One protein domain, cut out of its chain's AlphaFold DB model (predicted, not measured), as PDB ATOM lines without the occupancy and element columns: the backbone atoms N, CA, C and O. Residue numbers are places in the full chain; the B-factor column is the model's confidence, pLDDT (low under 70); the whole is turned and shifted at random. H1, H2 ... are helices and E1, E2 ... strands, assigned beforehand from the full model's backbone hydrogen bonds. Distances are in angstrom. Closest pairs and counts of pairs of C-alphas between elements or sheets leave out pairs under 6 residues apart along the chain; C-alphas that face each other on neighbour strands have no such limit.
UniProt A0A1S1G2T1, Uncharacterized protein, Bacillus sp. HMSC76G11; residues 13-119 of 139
ATOM      1  N   GLU A  13     323.622 150.895 323.994       93.88
ATOM      2  CA  GLU A  13     324.817 151.554 324.531       93.88
ATOM      3  C   GLU A  13     324.437 152.778 325.369       93.88
ATOM      4  O   GLU A  13     324.920 152.922 326.489       93.88
ATOM      5  N   ALA A  14     323.504 153.604 324.883       93.00
ATOM      6  CA  ALA A  14     322.994 154.749 325.641       93.00
ATOM      7  C   ALA A  14     322.269 154.309 326.926       93.00
ATOM      8  O   ALA A  14     322.355 154.968 327.963       93.00
ATOM      9  N   LEU A  15     321.556 153.178 326.880       93.38
ATOM     10  CA  LEU A  15     320.965 152.581 328.076       93.38
ATOM     11  C   LEU A  15     322.046 152.061 329.039       93.38
ATOM     12  O   LEU A  15     321.936 152.291 330.243       93.38
ATOM     13  N   GLN A  16     323.066 151.370 328.525       95.81
ATOM     14  CA  GLN A  16     324.161 150.810 329.319       95.81
ATOM     15  C   GLN A  16     324.916 151.911 330.071       95.81
ATOM     16  O   GLN A  16     325.076 151.808 331.282       95.81
ATOM     17  N   GLU A  17     325.264 153.007 329.396       96.31
ATOM     18  CA  GLU A  17     325.941 154.149 330.019       96.31
ATOM     19  C   GLU A  17     325.140 154.703 331.209       96.31
ATOM     20  O   GLU A  17     325.669 154.932 332.296       96.31
ATOM     21  N   ARG A  18     323.822 154.857 331.048       96.94
ATOM     22  CA  ARG A  18     322.940 155.363 332.111       96.94
ATOM     23  C   ARG A  18     322.771 154.375 333.266       96.94
ATOM     24  O   ARG A  18     322.550 154.797 334.401       96.94
ATOM     25  N   ILE A  19     322.851 153.075 332.990       97.31
ATOM     26  CA  ILE A  19     322.860 152.020 334.011       97.31
ATOM     27  C   ILE A  19     324.173 152.050 334.799       97.31
ATOM     28  O   ILE A  19     324.145 151.928 336.025       97.31
ATOM     29  N   ASP A  20     325.305 152.245 334.129       97.88
ATOM     30  CA  ASP A  20     326.609 152.333 334.787       97.88
ATOM     31  C   ASP A  20     326.674 153.560 335.698       97.88
ATOM     32  O   ASP A  20     326.974 153.419 336.886       97.88
ATOM     33  N   GLN A  21     326.208 154.715 335.214       97.94
ATOM     34  CA  GLN A  21     326.068 155.931 336.020       97.94
ATOM     35  C   GLN A  21     325.155 155.735 337.245       97.94
ATOM     36  O   GLN A  21     325.415 156.292 338.315       97.94
ATOM     37  N   TYR A  22     324.094 154.920 337.141       98.19
ATOM     38  CA  TYR A  22     323.283 154.562 338.310       98.19
ATOM     39  C   TYR A  22     324.121 153.816 339.355       98.19
ATOM     40  O   TYR A  22     324.102 154.194 340.530       98.19
ATOM     41  N   PHE A  23     324.862 152.782 338.951       98.31
ATOM     42  CA  PHE A  23     325.684 152.015 339.888       98.31
ATOM     43  C   PHE A  23     326.810 152.859 340.489       98.31
ATOM     44  O   PHE A  23     327.069 152.746 341.686       98.31
ATOM     45  N   GLU A  24     327.435 153.734 339.706       97.19
ATOM     46  CA  GLU A  24     328.417 154.708 340.195       97.19
ATOM     47  C   GLU A  24     327.792 155.641 341.237       97.19
ATOM     48  O   GLU A  24     328.344 155.791 342.322       97.19
ATOM     49  N   SER A  25     326.575 156.148 340.994       97.25
ATOM     50  CA  SER A  25     325.856 157.027 341.935       97.25
ATOM     51  C   SER A  25     325.488 156.378 343.280       97.25
ATOM     52  O   SER A  25     325.066 157.061 344.221       97.25
ATOM     53  N   CYS A  26     325.605 155.051 343.386       97.88
ATOM     54  CA  CYS A  26     325.444 154.326 344.645       97.88
ATOM     55  C   CYS A  26     326.714 154.325 345.512       97.88
ATOM     56  O   CYS A  26     326.661 153.824 346.642       97.88
ATOM     57  N   HIS A  27     327.824 154.873 345.013       97.56
ATOM     58  CA  HIS A  27     329.100 154.968 345.708       97.56
ATOM     59  C   HIS A  27     329.524 156.418 345.896       97.56
ATOM     60  O   HIS A  27     329.204 157.291 345.096       97.56
ATOM     61  N   GLU A  28     330.279 156.645 346.960       96.62
ATOM     62  CA  GLU A  28     330.940 157.911 347.241       96.62
ATOM     63  C   GLU A  28     332.413 157.638 347.528       96.62
ATOM     64  O   GLU A  28     332.777 156.573 348.041       96.62
ATOM     65  N   GLU A  29     333.261 158.599 347.180       96.62
ATOM     66  CA  GLU A  29     334.668 158.570 347.558       96.62
ATOM     67  C   GLU A  29     334.805 158.604 349.081       96.62
ATOM     68  O   GLU A  29     334.061 159.296 349.782       96.62
ATOM     69  N   VAL A  30     335.775 157.864 349.607       96.44
ATOM     70  CA  VAL A  30     336.050 157.841 351.039       96.44
ATOM     71  C   VAL A  30     337.068 158.917 351.382       96.44
ATOM     72  O   VAL A  30     338.198 158.915 350.896       96.44
ATOM     73  N   TRP A  31     336.659 159.797 352.286       96.12
ATOM     74  CA  TRP A  31     337.497 160.834 352.864       96.12
ATOM     75  C   TRP A  31     337.616 160.590 354.366       96.12
ATOM     76  O   TRP A  31     336.629 160.258 355.026       96.12
ATOM     77  N   GLU A  32     338.820 160.739 354.903       95.19
ATOM     78  CA  GLU A  32     339.097 160.616 356.332       95.19
ATOM     79  C   GLU A  32     339.656 161.932 356.865       95.19
ATOM     80  O   GLU A  32     340.401 162.635 356.178       95.19
ATOM     81  N   GLN A  33     339.264 162.276 358.091       97.06
ATOM     82  CA  GLN A  33     339.781 163.446 358.776       97.06
ATOM     83  C   GLN A  33     340.947 163.039 359.682       97.06
ATOM     84  O   GLN A  33     340.788 162.221 360.587       97.06
ATOM     85  N   SER A  34     342.109 163.637 359.443       94.31
ATOM     86  CA  SER A  34     343.297 163.515 360.281       94.31
ATOM     87  C   SER A  34     343.081 164.134 361.665       94.31
ATOM     88  O   SER A  34     342.186 164.956 361.880       94.31
ATOM     89  N   ALA A  35     343.948 163.785 362.620       94.75
ATOM     90  CA  ALA A  35     343.899 164.318 363.987       94.75
ATOM     91  C   ALA A  35     344.061 165.852 364.065       94.75
ATOM     92  O   ALA A  35     343.669 166.464 365.055       94.75
ATOM     93  N   ASP A  36     344.629 166.470 363.029       94.81
ATOM     94  CA  ASP A  36     344.780 167.919 362.869       94.81
ATOM     95  C   ASP A  36     343.554 168.597 362.219       94.81
ATOM     96  O   ASP A  36     343.536 169.816 362.043       94.81
ATOM     97  N   GLY A  37     342.519 167.824 361.878       95.50
ATOM     98  CA  GLY A  37     341.290 168.303 361.256       95.50
ATOM     99  C   GLY A  37     341.332 168.388 359.727       95.50
ATOM    100  O   GLY A  37     340.325 168.788 359.135       95.50
ATOM    101  N   GLN A  38     342.438 168.017 359.075       96.12
ATOM    102  CA  GLN A  38     342.530 168.014 357.612       96.12
ATOM    103  C   GLN A  38     341.846 166.789 357.003       96.12
ATOM    104  O   GLN A  38     341.929 165.688 357.539       96.12
ATOM    105  N   TRP A  39     341.169 166.981 355.871       96.06
ATOM    106  CA  TRP A  39     340.548 165.894 355.117       96.06
ATOM    107  C   TRP A  39     341.509 165.364 354.062       96.06
ATOM    108  O   TRP A  39     342.053 166.136 353.271       96.06
ATOM    109  N   HIS A  40     341.660 164.045 354.011       94.19
ATOM    110  CA  HIS A  40     342.445 163.364 352.992       94.19
ATOM    111  C   HIS A  40     341.600 162.291 352.314       94.19
ATOM    112  O   HIS A  40     340.843 161.567 352.964       94.19
ATOM    113  N   GLN A  41     341.734 162.201 350.994       96.38
ATOM    114  CA  GLN A  41     341.113 161.142 350.210       96.38
ATOM    115  C   GLN A  41     341.854 159.830 350.478       96.38
ATOM    116  O   GLN A  41     343.084 159.782 350.394       96.38
ATOM    117  N   LEU A  42     341.115 158.769 350.792       96.00
ATOM    118  CA  LEU A  42     341.691 157.434 350.867       96.00
ATOM    119  C   LEU A  42     341.819 156.869 349.457       96.00
ATOM    120  O   LEU A  42     340.873 156.917 348.672       96.00
ATOM    121  N   LEU A  43     342.991 156.318 349.157       96.38
ATOM    122  CA  LEU A  43     343.281 155.667 347.887       96.38
ATOM    123  C   LEU A  43     343.379 154.152 348.088       96.38
ATOM    124  O   LEU A  43     343.730 153.678 349.173       96.38
ATOM    125  N   ASP A  44     343.057 153.384 347.053       94.38
ATOM    126  CA  ASP A  44     343.331 151.951 347.015       94.38
ATOM    127  C   ASP A  44     344.824 151.658 346.763       94.38
ATOM    128  O   ASP A  44     345.673 152.553 346.712       94.38
ATOM    129  N   LYS A  45     345.169 150.372 346.632       95.19
ATOM    130  CA  LYS A  45     346.560 149.938 346.414       95.19
ATOM    131  C   LYS A  45     347.103 150.350 345.037       95.19
ATOM    132  O   LYS A  45     348.315 150.306 344.838       95.19
ATOM    133  N   GLU A  46     346.233 150.737 344.106       95.31
ATOM    134  CA  GLU A  46     346.562 151.265 342.783       95.31
ATOM    135  C   GLU A  46     346.674 152.802 342.766       95.31
ATOM    136  O   GLU A  46     347.092 153.372 341.757       95.31
ATOM    137  N   GLY A  47     346.352 153.482 343.871       94.69
ATOM    138  CA  GLY A  47     346.365 154.941 343.961       94.69
ATOM    139  C   GLY A  47     345.106 155.607 343.397       94.69
ATOM    140  O   GLY A  47     345.123 156.815 343.160       94.69
ATOM    141  N   LEU A  48     344.026 154.851 343.171       94.38
ATOM    142  CA  LEU A  48     342.732 155.385 342.748       94.38
ATOM    143  C   LEU A  48     341.852 155.710 343.967       94.38
ATOM    144  O   LEU A  48     342.024 155.088 345.018       94.38
ATOM    145  N   PRO A  49     340.900 156.659 343.857       96.00
ATOM    146  CA  PRO A  49     339.974 156.971 344.942       96.00
ATOM    147  C   PRO A  49     339.254 155.726 345.463       96.00
ATOM    148  O   PRO A  49     338.595 155.004 344.712       96.00
ATOM    149  N   MET A  50     339.347 155.484 346.770       96.00
ATOM    150  CA  MET A  50     338.606 154.409 347.410       96.00
ATOM    151  C   MET A  50     337.117 154.755 347.393       96.00
ATOM    152  O   MET A  50     336.697 155.755 347.970       96.00
ATOM    153  N   MET A  51     336.309 153.897 346.773       95.19
ATOM    154  CA  MET A  51     334.862 154.076 346.677       95.19
ATOM    155  C   MET A  51     334.145 153.223 347.724       95.19
ATOM    156  O   MET A  51     334.363 152.013 347.818       95.19
ATOM    157  N   ARG A  52     333.236 153.825 348.493       95.75
ATOM    158  CA  ARG A  52     332.346 153.112 349.415       95.75
ATOM    159  C   ARG A  52     330.924 153.171 348.901       95.75
ATOM    160  O   ARG A  52     330.394 154.238 348.616       95.75
ATOM    161  N   ARG A  53     330.265 152.014 348.852       95.88
ATOM    162  CA  ARG A  53     328.832 151.952 348.568       95.88
ATOM    163  C   ARG A  53     328.052 152.592 349.718       95.88
ATOM    164  O   ARG A  53     328.093 152.098 350.843       95.88
ATOM    165  N   VAL A  54     327.316 153.655 349.417       96.12
ATOM    166  CA  VAL A  54     326.487 154.415 350.371       96.12
ATOM    167  C   VAL A  54     324.994 154.138 350.208       96.12
ATOM    168  O   VAL A  54     324.203 154.436 351.102       96.12
ATOM    169  N   LYS A  55     324.589 153.541 349.080       95.38
ATOM    170  CA  LYS A  55     323.196 153.185 348.780       95.38
ATOM    171  C   LYS A  55     323.097 151.742 348.273       95.38
ATOM    172  O   LYS A  55     323.995 151.285 347.567       95.38
ATOM    173  N   PRO A  56     322.018 151.012 348.599       95.56
ATOM    174  CA  PRO A  56     321.791 149.679 348.055       95.56
ATOM    175  C   PRO A  56     321.441 149.742 346.564       95.56
ATOM    176  O   PRO A  56     320.764 150.671 346.115       95.56
ATOM    177  N   TYR A  57     321.822 148.713 345.809       97.69
ATOM    178  CA  TYR A  57     321.321 148.546 344.446       97.69
ATOM    179  C   TYR A  57     319.892 148.011 344.491       97.69
ATOM    180  O   TYR A  57     319.599 147.063 345.219       97.69
ATOM    181  N   THR A  58     318.986 148.605 343.717       95.69
ATOM    182  CA  THR A  58     317.584 148.173 343.663       95.69
ATOM    183  C   THR A  58     317.008 148.380 342.267       95.69
ATOM    184  O   THR A  58     317.342 149.346 341.584       95.69
ATOM    185  N   ILE A  59     316.078 147.513 341.852       94.06
ATOM    186  CA  ILE A  59     315.398 147.644 340.550       94.06
ATOM    187  C   ILE A  59     314.631 148.971 340.471       94.06
ATOM    188  O   ILE A  59     314.664 149.664 339.456       94.06
ATOM    189  N   THR A  60     313.950 149.353 341.554       94.44
ATOM    190  CA  THR A  60     313.196 150.611 341.608       94.44
ATOM    191  C   THR A  60     314.116 151.829 341.633       94.44
ATOM    192  O   THR A  60     313.796 152.825 340.995       94.44
ATOM    193  N   GLY A  61     315.262 151.755 342.318       96.44
ATOM    194  CA  GLY A  61     316.272 152.813 342.303       96.44
ATOM    195  C   GLY A  61     316.843 153.031 340.906       96.44
ATOM    196  O   GLY A  61     316.911 154.172 340.458       96.44
ATOM    197  N   LEU A  62     317.147 151.944 340.189       96.88
ATOM    198  CA  LEU A  62     317.557 152.015 338.790       96.88
ATOM    199  C   LEU A  62     316.469 152.669 337.927       96.88
ATOM    200  O   LEU A  62     316.746 153.605 337.184       96.88
ATOM    201  N   ALA A  63     315.217 152.222 338.051       95.69
ATOM    202  CA  ALA A  63     314.105 152.803 337.300       95.69
ATOM    203  C   ALA A  63     313.948 154.308 337.574       95.69
ATOM    204  O   ALA A  63     313.802 155.088 336.633       95.69
ATOM    205  N   ALA A  64     314.028 154.718 338.842       96.56
ATOM    206  CA  ALA A  64     313.945 156.119 339.239       96.56
ATOM    207  C   ALA A  64     315.096 156.949 338.651       96.56
ATOM    208  O   ALA A  64     314.848 158.023 338.109       96.56
ATOM    209  N   TYR A  65     316.331 156.436 338.689       96.50
ATOM    210  CA  TYR A  65     317.502 157.098 338.106       96.50
ATOM    211  C   TYR A  65     317.386 157.276 336.585       96.50
ATOM    212  O   TYR A  65     317.733 158.317 336.025       96.50
ATOM    213  N   LEU A  66     316.835 156.269 335.907       94.88
ATOM    214  CA  LEU A  66     316.561 156.304 334.473       94.88
ATOM    215  C   LEU A  66     315.335 157.165 334.110       94.88
ATOM    216  O   LEU A  66     315.016 157.282 332.931       94.88
ATOM    217  N   GLY A  67     314.634 157.760 335.083       94.50
ATOM    218  CA  GLY A  67     313.431 158.562 334.834       94.50
ATOM    219  C   GLY A  67     312.251 157.734 334.317       94.50
ATOM    220  O   GLY A  67     311.439 158.212 333.524       94.50
ATOM    221  N   THR A  68     312.165 156.466 334.724       92.69
ATOM    222  CA  THR A  68     311.184 155.502 334.222       92.69
ATOM    223  C   THR A  68     310.558 154.673 335.346       92.69
ATOM    224  O   THR A  68     310.722 154.952 336.532       92.69
ATOM    225  N   THR A  69     309.783 153.650 334.986       92.12
ATOM    226  CA  THR A  69     309.154 152.731 335.942       92.12
ATOM    227  C   THR A  69     309.767 151.338 335.851       92.12
ATOM    228  O   THR A  69     310.260 150.935 334.797       92.12
ATOM    229  N   ARG A  70     309.653 150.547 336.927       90.06
ATOM    230  CA  ARG A  70     310.012 149.116 336.904       90.06
ATOM    231  C   ARG A  70     309.334 148.384 335.746       90.06
ATOM    232  O   ARG A  70     309.963 147.547 335.113       90.06
ATOM    233  N   ARG A  71     308.065 148.703 335.459       89.25
ATOM    234  CA  ARG A  71     307.334 148.069 334.357       89.25
ATOM    235  C   ARG A  71     308.014 148.329 333.017       89.25
ATOM    236  O   ARG A  71     308.194 147.396 332.253       89.25
ATOM    237  N   THR A  72     308.450 149.562 332.784       89.31
ATOM    238  CA  THR A  72     309.182 149.908 331.566       89.31
ATOM    239  C   THR A  72     310.508 149.157 331.462       89.31
ATOM    240  O   THR A  72     310.835 148.718 330.371       89.31
ATOM    241  N   LEU A  73     311.239 148.932 332.560       88.75
ATOM    242  CA  LEU A  73     312.446 148.091 332.510       88.75
ATOM    243  C   LEU A  73     312.130 146.656 332.069       88.75
ATOM    244  O   LEU A  73     312.827 146.124 331.215       88.75
ATOM    245  N   LEU A  74     311.050 146.061 332.590       87.38
ATOM    246  CA  LEU A  74     310.595 144.731 332.164       87.38
ATOM    247  C   LEU A  74     310.174 144.718 330.689       87.38
ATOM    248  O   LEU A  74     310.488 143.784 329.967       87.38
ATOM    249  N   ASP A  75     309.510 145.772 330.211       87.69
ATOM    250  CA  ASP A  75     309.147 145.869 328.796       87.69
ATOM    251  C   ASP A  75     310.395 145.987 327.887       87.69
ATOM    252  O   ASP A  75     310.342 145.566 326.736       87.69
ATOM    253  N   TYR A  76     311.511 146.555 328.371       85.81
ATOM    254  CA  TYR A  76     312.798 146.589 327.647       85.81
ATOM    255  C   TYR A  76     313.532 145.249 327.704       85.81
ATOM    256  O   TYR A  76     314.224 144.896 326.753       85.81
ATOM    257  N   GLU A  77     313.374 144.498 328.794       88.06
ATOM    258  CA  GLU A  77     313.926 143.150 328.945       88.06
ATOM    259  C   GLU A  77     313.413 142.181 327.871       88.06
ATOM    260  O   GLU A  77     314.149 141.298 327.435       88.06
ATOM    261  N   GLU A  78     312.176 142.382 327.415       88.00
ATOM    262  CA  GLU A  78     311.519 141.575 326.379       88.00
ATOM    263  C   GLU A  78     311.728 142.117 324.951       88.00
ATOM    264  O   GLU A  78     311.234 141.533 323.988       88.00
ATOM    265  N   ARG A  79     312.435 143.244 324.781       84.69
ATOM    266  CA  ARG A  79     312.734 143.816 323.459       84.69
ATOM    267  C   ARG A  79     314.100 143.372 322.951       84.69
ATOM    268  O   ARG A  79     315.115 143.517 323.641       84.69
ATOM    269  N   ASP A  80     314.130 142.943 321.693       78.94
ATOM    270  CA  ASP A  80     315.370 142.652 320.975       78.94
ATOM    271  C   ASP A  80     316.303 143.876 320.968       78.94
ATOM    272  O   ASP A  80     315.871 145.018 320.793       78.94
ATOM    273  N   GLY A  81     317.591 143.635 321.220       85.25
ATOM    274  CA  GLY A  81     318.631 144.664 321.350       85.25
ATOM    275  C   GLY A  81     318.841 145.187 322.777       85.25
ATOM    276  O   GLY A  81     319.982 145.395 323.171       85.25
ATOM    277  N   PHE A  82     317.788 145.324 323.591       88.50
ATOM    278  CA  PHE A  82     317.891 145.867 324.962       88.50
ATOM    279  C   PHE A  82     317.877 144.796 326.062       88.50
ATOM    280  O   PHE A  82     318.324 145.054 327.184       88.50
ATOM    281  N   SER A  83     317.395 143.593 325.737       91.50
ATOM    282  CA  SER A  83     317.246 142.478 326.678       91.50
ATOM    283  C   SER A  83     318.516 142.181 327.479       91.50
ATOM    284  O   SER A  83     318.474 142.089 328.706       91.50
ATOM    285  N   HIS A  84     319.667 142.094 326.802       93.19
ATOM    286  CA  HIS A  84     320.942 141.767 327.440       93.19
ATOM    287  C   HIS A  84     321.343 142.807 328.496       93.19
ATOM    288  O   HIS A  84     321.663 142.447 329.626       93.19
ATOM    289  N   THR A  85     321.263 144.091 328.148       93.56
ATOM    290  CA  THR A  85     321.606 145.216 329.028       93.56
ATOM    291  C   THR A  85     320.741 145.235 330.292       93.56
ATOM    292  O   THR A  85     321.257 145.360 331.404       93.56
ATOM    293  N   ILE A  86     319.424 145.030 330.157       93.81
ATOM    294  CA  ILE A  86     318.521 144.969 331.317       93.81
ATOM    295  C   ILE A  86     318.778 143.725 332.173       93.81
ATOM    296  O   ILE A  86     318.822 143.831 333.401       93.81
ATOM    297  N   ARG A  87     318.972 142.552 331.554       94.38
ATOM    298  CA  ARG A  87     319.256 141.307 332.283       94.38
ATOM    299  C   ARG A  87     320.559 141.406 333.066       94.38
ATOM    300  O   ARG A  87     320.558 141.088 334.249       94.38
ATOM    301  N   ALA A  88     321.621 141.941 332.464       96.00
ATOM    302  CA  ALA A  88     322.899 142.156 333.141       96.00
ATOM    303  C   ALA A  88     322.752 143.074 334.369       96.00
ATOM    304  O   ALA A  88     323.242 142.751 335.454       96.00
ATOM    305  N   ALA A  89     322.010 144.179 334.238       96.44
ATOM    306  CA  ALA A  89     321.731 145.073 335.359       96.44
ATOM    307  C   ALA A  89     320.933 144.375 336.474       96.44
ATOM    308  O   ALA A  89     321.273 144.506 337.651       96.44
ATOM    309  N   LYS A  90     319.897 143.600 336.120       95.12
ATOM    310  CA  LYS A  90     319.110 142.819 337.085       95.12
ATOM    311  C   LYS A  90     319.962 141.774 337.796       95.12
ATOM    312  O   LYS A  90     319.874 141.705 339.014       95.12
ATOM    313  N   THR A  91     320.817 141.042 337.084       96.69
ATOM    314  CA  THR A  91     321.740 140.062 337.678       96.69
ATOM    315  C   THR A  91     322.704 140.721 338.663       96.69
ATOM    316  O   THR A  91     322.906 140.200 339.756       96.69
ATOM    317  N   LYS A  92     323.250 141.903 338.345       97.94
ATOM    318  CA  LYS A  92     324.111 142.652 339.278       97.94
ATOM    319  C   LYS A  92     323.365 143.083 340.545       97.94
ATOM    320  O   LYS A  92     323.929 143.047 341.637       97.94
ATOM    321  N   ILE A  93     322.101 143.492 340.413       97.56
ATOM    322  CA  ILE A  93     321.251 143.817 341.566       97.56
ATOM    323  C   ILE A  93     320.931 142.545 342.361       97.56
ATOM    324  O   ILE A  93     321.030 142.573 343.583       97.56
ATOM    325  N   GLU A  94     320.581 141.444 341.693       97.44
ATOM    326  CA  GLU A  94     320.266 140.160 342.327       97.44
ATOM    327  C   GLU A  94     321.438 139.648 343.156       97.44
ATOM    328  O   GLU A  94     321.245 139.366 344.331       97.44
ATOM    329  N   ALA A  95     322.651 139.639 342.596       98.19
ATOM    330  CA  ALA A  95     323.860 139.221 343.302       98.19
ATOM    331  C   ALA A  95     324.089 140.044 344.580       98.19
ATOM    332  O   ALA A  95     324.313 139.488 345.649       98.19
ATOM    333  N   PHE A  96     323.943 141.373 344.509       97.12
ATOM    334  CA  PHE A  96     324.039 142.234 345.693       97.12
ATOM    335  C   PHE A  96     322.960 141.920 346.747       97.12
ATOM    336  O   PHE A  96     323.238 141.920 347.952       97.12
ATOM    337  N   VAL A  97     321.720 141.688 346.310       96.94
ATOM    338  CA  VAL A  97     320.609 141.344 347.206       96.94
ATOM    339  C   VAL A  97     320.863 139.976 347.842       96.94
ATOM    340  O   VAL A  97     320.753 139.857 349.056       96.94
ATOM    341  N   GLU A  98     321.271 138.975 347.067       97.12
ATOM    342  CA  GLU A  98     321.622 137.640 347.550       97.12
ATOM    343  C   GLU A  98     322.764 137.687 348.567       97.12
ATOM    344  O   GLU A  98     322.612 137.186 349.678       97.12
ATOM    345  N   GLU A  99     323.876 138.359 348.256       97.06
ATOM    346  CA  GLU A  99     325.007 138.517 349.179       97.06
ATOM    347  C   GLU A  99     324.592 139.194 350.496       97.06
ATOM    348  O   GLU A  99     325.151 138.917 351.560       97.06
ATOM    349  N   SER A 100     323.567 140.050 350.459       95.62
ATOM    350  CA  SER A 100     323.027 140.702 351.654       95.62
ATOM    351  C   SER A 100     322.302 139.735 352.603       95.62
ATOM    352  O   SER A 100     322.094 140.089 353.765       95.62
ATOM    353  N   LEU A 101     321.961 138.507 352.178       95.69
ATOM    354  CA  LEU A 101     321.426 137.460 353.064       95.69
ATOM    355  C   LEU A 101     322.411 137.073 354.171       95.69
ATOM    356  O   LEU A 101     321.983 136.711 355.268       95.69
ATOM    357  N   TRP A 102     323.717 137.201 353.922       95.62
ATOM    358  CA  TRP A 102     324.762 136.902 354.905       95.62
ATOM    359  C   TRP A 102     324.841 137.927 356.044       95.62
ATOM    360  O   TRP A 102     325.644 137.770 356.960       95.62
ATOM    361  N   GLN A 103     323.991 138.961 356.026       94.44
ATOM    362  CA  GLN A 103     323.799 139.901 357.127       94.44
ATOM    363  C   GLN A 103     322.539 139.521 357.928       94.44
ATOM    364  O   GLN A 103     321.421 139.873 357.528       94.44
ATOM    365  N   PRO A 104     322.672 138.869 359.106       91.25
ATOM    366  CA  PRO A 104     321.536 138.250 359.799       91.25
ATOM    367  C   PRO A 104     320.389 139.213 360.123       91.25
ATOM    368  O   PRO A 104     319.222 138.835 360.092       91.25
ATOM    369  N   LYS A 105     320.708 140.484 360.397       96.00
ATOM    370  CA  LYS A 105     319.731 141.507 360.797       96.00
ATOM    371  C   LYS A 105     318.717 141.859 359.697       96.00
ATOM    372  O   LYS A 105     317.638 142.345 360.020       96.00
ATOM    373  N   ILE A 106     319.056 141.653 358.423       94.69
ATOM    374  CA  ILE A 106     318.225 142.073 357.277       94.69
ATOM    375  C   ILE A 106     317.746 140.907 356.403       94.69
ATOM    376  O   ILE A 106     316.936 141.121 355.499       94.69
ATOM    377  N   ALA A 107     318.191 139.679 356.689       94.50
ATOM    378  CA  ALA A 107     317.970 138.503 355.848       94.50
ATOM    379  C   ALA A 107     316.489 138.246 355.509       94.50
ATOM    380  O   ALA A 107     316.173 137.922 354.368       94.50
ATOM    381  N   THR A 108     315.551 138.460 356.441       95.69
ATOM    382  CA  THR A 108     314.109 138.275 356.178       95.69
ATOM    383  C   THR A 108     313.574 139.236 355.112       95.69
ATOM    384  O   THR A 108     312.838 138.821 354.217       95.69
ATOM    385  N   GLY A 109     313.949 140.517 355.180       94.69
ATOM    386  CA  GLY A 109     313.534 141.518 354.191       94.69
ATOM    387  C   GLY A 109     314.175 141.273 352.824       94.69
ATOM    388  O   GLY A 109     313.524 141.428 351.791       94.69
ATOM    389  N   VAL A 110     315.429 140.819 352.825       96.31
ATOM    390  CA  VAL A 110     316.156 140.410 351.619       96.31
ATOM    391  C   VAL A 110     315.489 139.197 350.963       96.31
ATOM    392  O   VAL A 110     315.181 139.243 349.775       96.31
ATOM    393  N   ALA A 111     315.158 138.153 351.728       95.94
ATOM    394  CA  ALA A 111     314.454 136.975 351.221       95.94
ATOM    395  C   ALA A 111     313.072 137.329 350.644       95.94
ATOM    396  O   ALA A 111     312.687 136.825 349.589       95.94
ATOM    397  N   PHE A 112     312.335 138.240 351.289       95.06
ATOM    398  CA  PHE A 112     311.093 138.782 350.733       95.06
ATOM    399  C   PHE A 112     311.332 139.482 349.385       95.06
ATOM    400  O   PHE A 112     310.551 139.296 348.449       95.06
ATOM    401  N   ASN A 113     312.413 140.255 349.254       93.62
ATOM    402  CA  ASN A 113     312.761 140.916 348.000       93.62
ATOM    403  C   ASN A 113     313.086 139.908 346.885       93.62
ATOM    404  O   ASN A 113     312.524 140.037 345.796       93.62
ATOM    405  N   LEU A 114     313.907 138.891 347.174       95.38
ATOM    406  CA  LEU A 114     314.281 137.822 346.239       95.38
ATOM    407  C   LEU A 114     313.052 137.090 345.684       95.38
ATOM    408  O   LEU A 114     312.917 136.929 344.472       95.38
ATOM    409  N   LYS A 115     312.084 136.759 346.544       93.88
ATOM    410  CA  LYS A 115     310.819 136.133 346.121       93.88
ATOM    411  C   LYS A 115     310.003 137.032 345.190       93.88
ATOM    412  O   LYS A 115     309.552 136.595 344.136       93.88
ATOM    413  N   ASN A 116     309.835 138.307 345.550       88.38
ATOM    414  CA  ASN A 116     308.937 139.219 344.831       88.38
ATOM    415  C   ASN A 116     309.545 139.842 343.563       88.38
ATOM    416  O   ASN A 116     308.805 140.245 342.665       88.38
ATOM    417  N   ASN A 117     310.871 139.973 343.487       85.88
ATOM    418  CA  ASN A 117     311.539 140.663 342.379       85.88
ATOM    419  C   ASN A 117     312.382 139.756 341.488       85.88
ATOM    420  O   ASN A 117     312.583 140.118 340.329       85.88
ATOM    421  N   PHE A 118     312.817 138.606 342.001       91.38
ATOM    422  CA  PHE A 118     313.722 137.687 341.308       91.38
ATOM    423  C   PHE A 118     313.148 136.269 341.166       91.38
ATOM    424  O   PHE A 118     313.768 135.403 340.565       91.38
ATOM    425  N   GLY A 119     311.927 136.027 341.657       91.81
ATOM    426  CA  GLY A 119     311.204 134.776 341.420       91.81
ATOM    427  C   GLY A 119     311.704 133.586 342.239       91.81
ATOM    428  O   GLY A 119     311.373 132.449 341.911       91.81
TER     429      GLY A 119
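AT A GLANCE: This is residues 13 to 119 of the 139 residues of an uncharacterized protein of Bacillus sp. HMSC76G11 (UniProt A0A1S1G2T1). What does the model look like at first sight? A loose body of helices sends out a long thin arm of two short strand pairs, first E1 with E4 and then, farther out, E2 with E3. In the body, H5 folds back beside the long helix H4 as a helical hairpin, H3 meets the other end of H4, and H1 and H2 join with few contacts. What is it made of, and how large is it? The printed part has 107 residues, mostly helix by class, with five named helices and four named strands in the order H1, E1, E2, E3, E4, H2, H3, H4, H5; the two sheets, E1 - E4 and E2 - E3, are antiparallel. The whole is loose, with a radius of gyration of the C-alphas of 17.0 A, and its spans of 55 by 36 by 24 A make it only just elongated.

HOW THE PARTS SIT: Where does the first helix stand? H1, residues 13 to 24, only just touches H4, residues 83 to 102, with 3 pairs of C-alphas within 8 A; the closest are those of Gln 16 and Thr 85, 6.2 A apart, and the two run the same way at a shallow tilt of 17 degrees. With residues 19 to 22 alone H1 also only just touches H2, residues 59 to 65, again with 3 such pairs; the closest C-alphas are those of Tyr 22 and Leu 62, 6.3 A apart, and the lines are about perpendicular at 78 degrees. How are the strands joined? E1, residues 27 to 29, is the antiparallel neighbour of E4, residues 51 to 53, with N 28 and O 52 within hydrogen-bond range at 2.9 A. E1 runs on into E2, residues 31 to 33, across a break of 1 residue at 46 degrees. E2 and E3, residues 39 to 41, form an antiparallel hairpin, with N 32 and O 40 within hydrogen-bond range at 2.9 A. What do the later helices touch? H3, residues 70 to 77, touches H2 about perpendicular at 82 degrees, the closest C-alphas being those of Ala 63 and Arg 70, 5.5 A apart. H3 also touches H4, with residues 83 to 87 of H4 alone, opposite ways at a steep tilt of 55 degrees; the closest C-alphas, of Glu 77 and Ser 83, are 4.1 A apart. H4, the hub, forms a helical hairpin with H5, residues 107 to 118, opposite ways at a shallow tilt of 17 degrees, the closest C-alphas being those of Leu 101 and Ala 107 at 4.6 A. Are the helix backbones complete? Every O i to N i+4 pair is within hydrogen-bond range in H1, H2, H3 and H5, and 14 of 16 are in H4.

IN THESE COORDINATES: Where does the first element begin? H1 begins with C-alpha 13 at (324.817, 151.554, 324.531) and is 16.4 A long. How long are the others? E1, E2 and E3 are each 6.9 A long and E4 is 6.7 A. H2 measures 10.0 A, H3 10.7 A, H4 29.7 A and H5 15.2 A. Where does the last element end? H5 ends with C-alpha 118 at (313.722, 137.687, 341.308).

THE WHOLE: How far does it reach? The two C-alphas farthest apart, those of Asp 36 and Asp 80, are 57.1 A apart. Is the printed part unbroken? It has no cut; the link from E3 to E4, 9 residues, is short, and the other links are tight. How confident is the model? The mean pLDDT of the printed part is 94.4, and no printed residue is under 70.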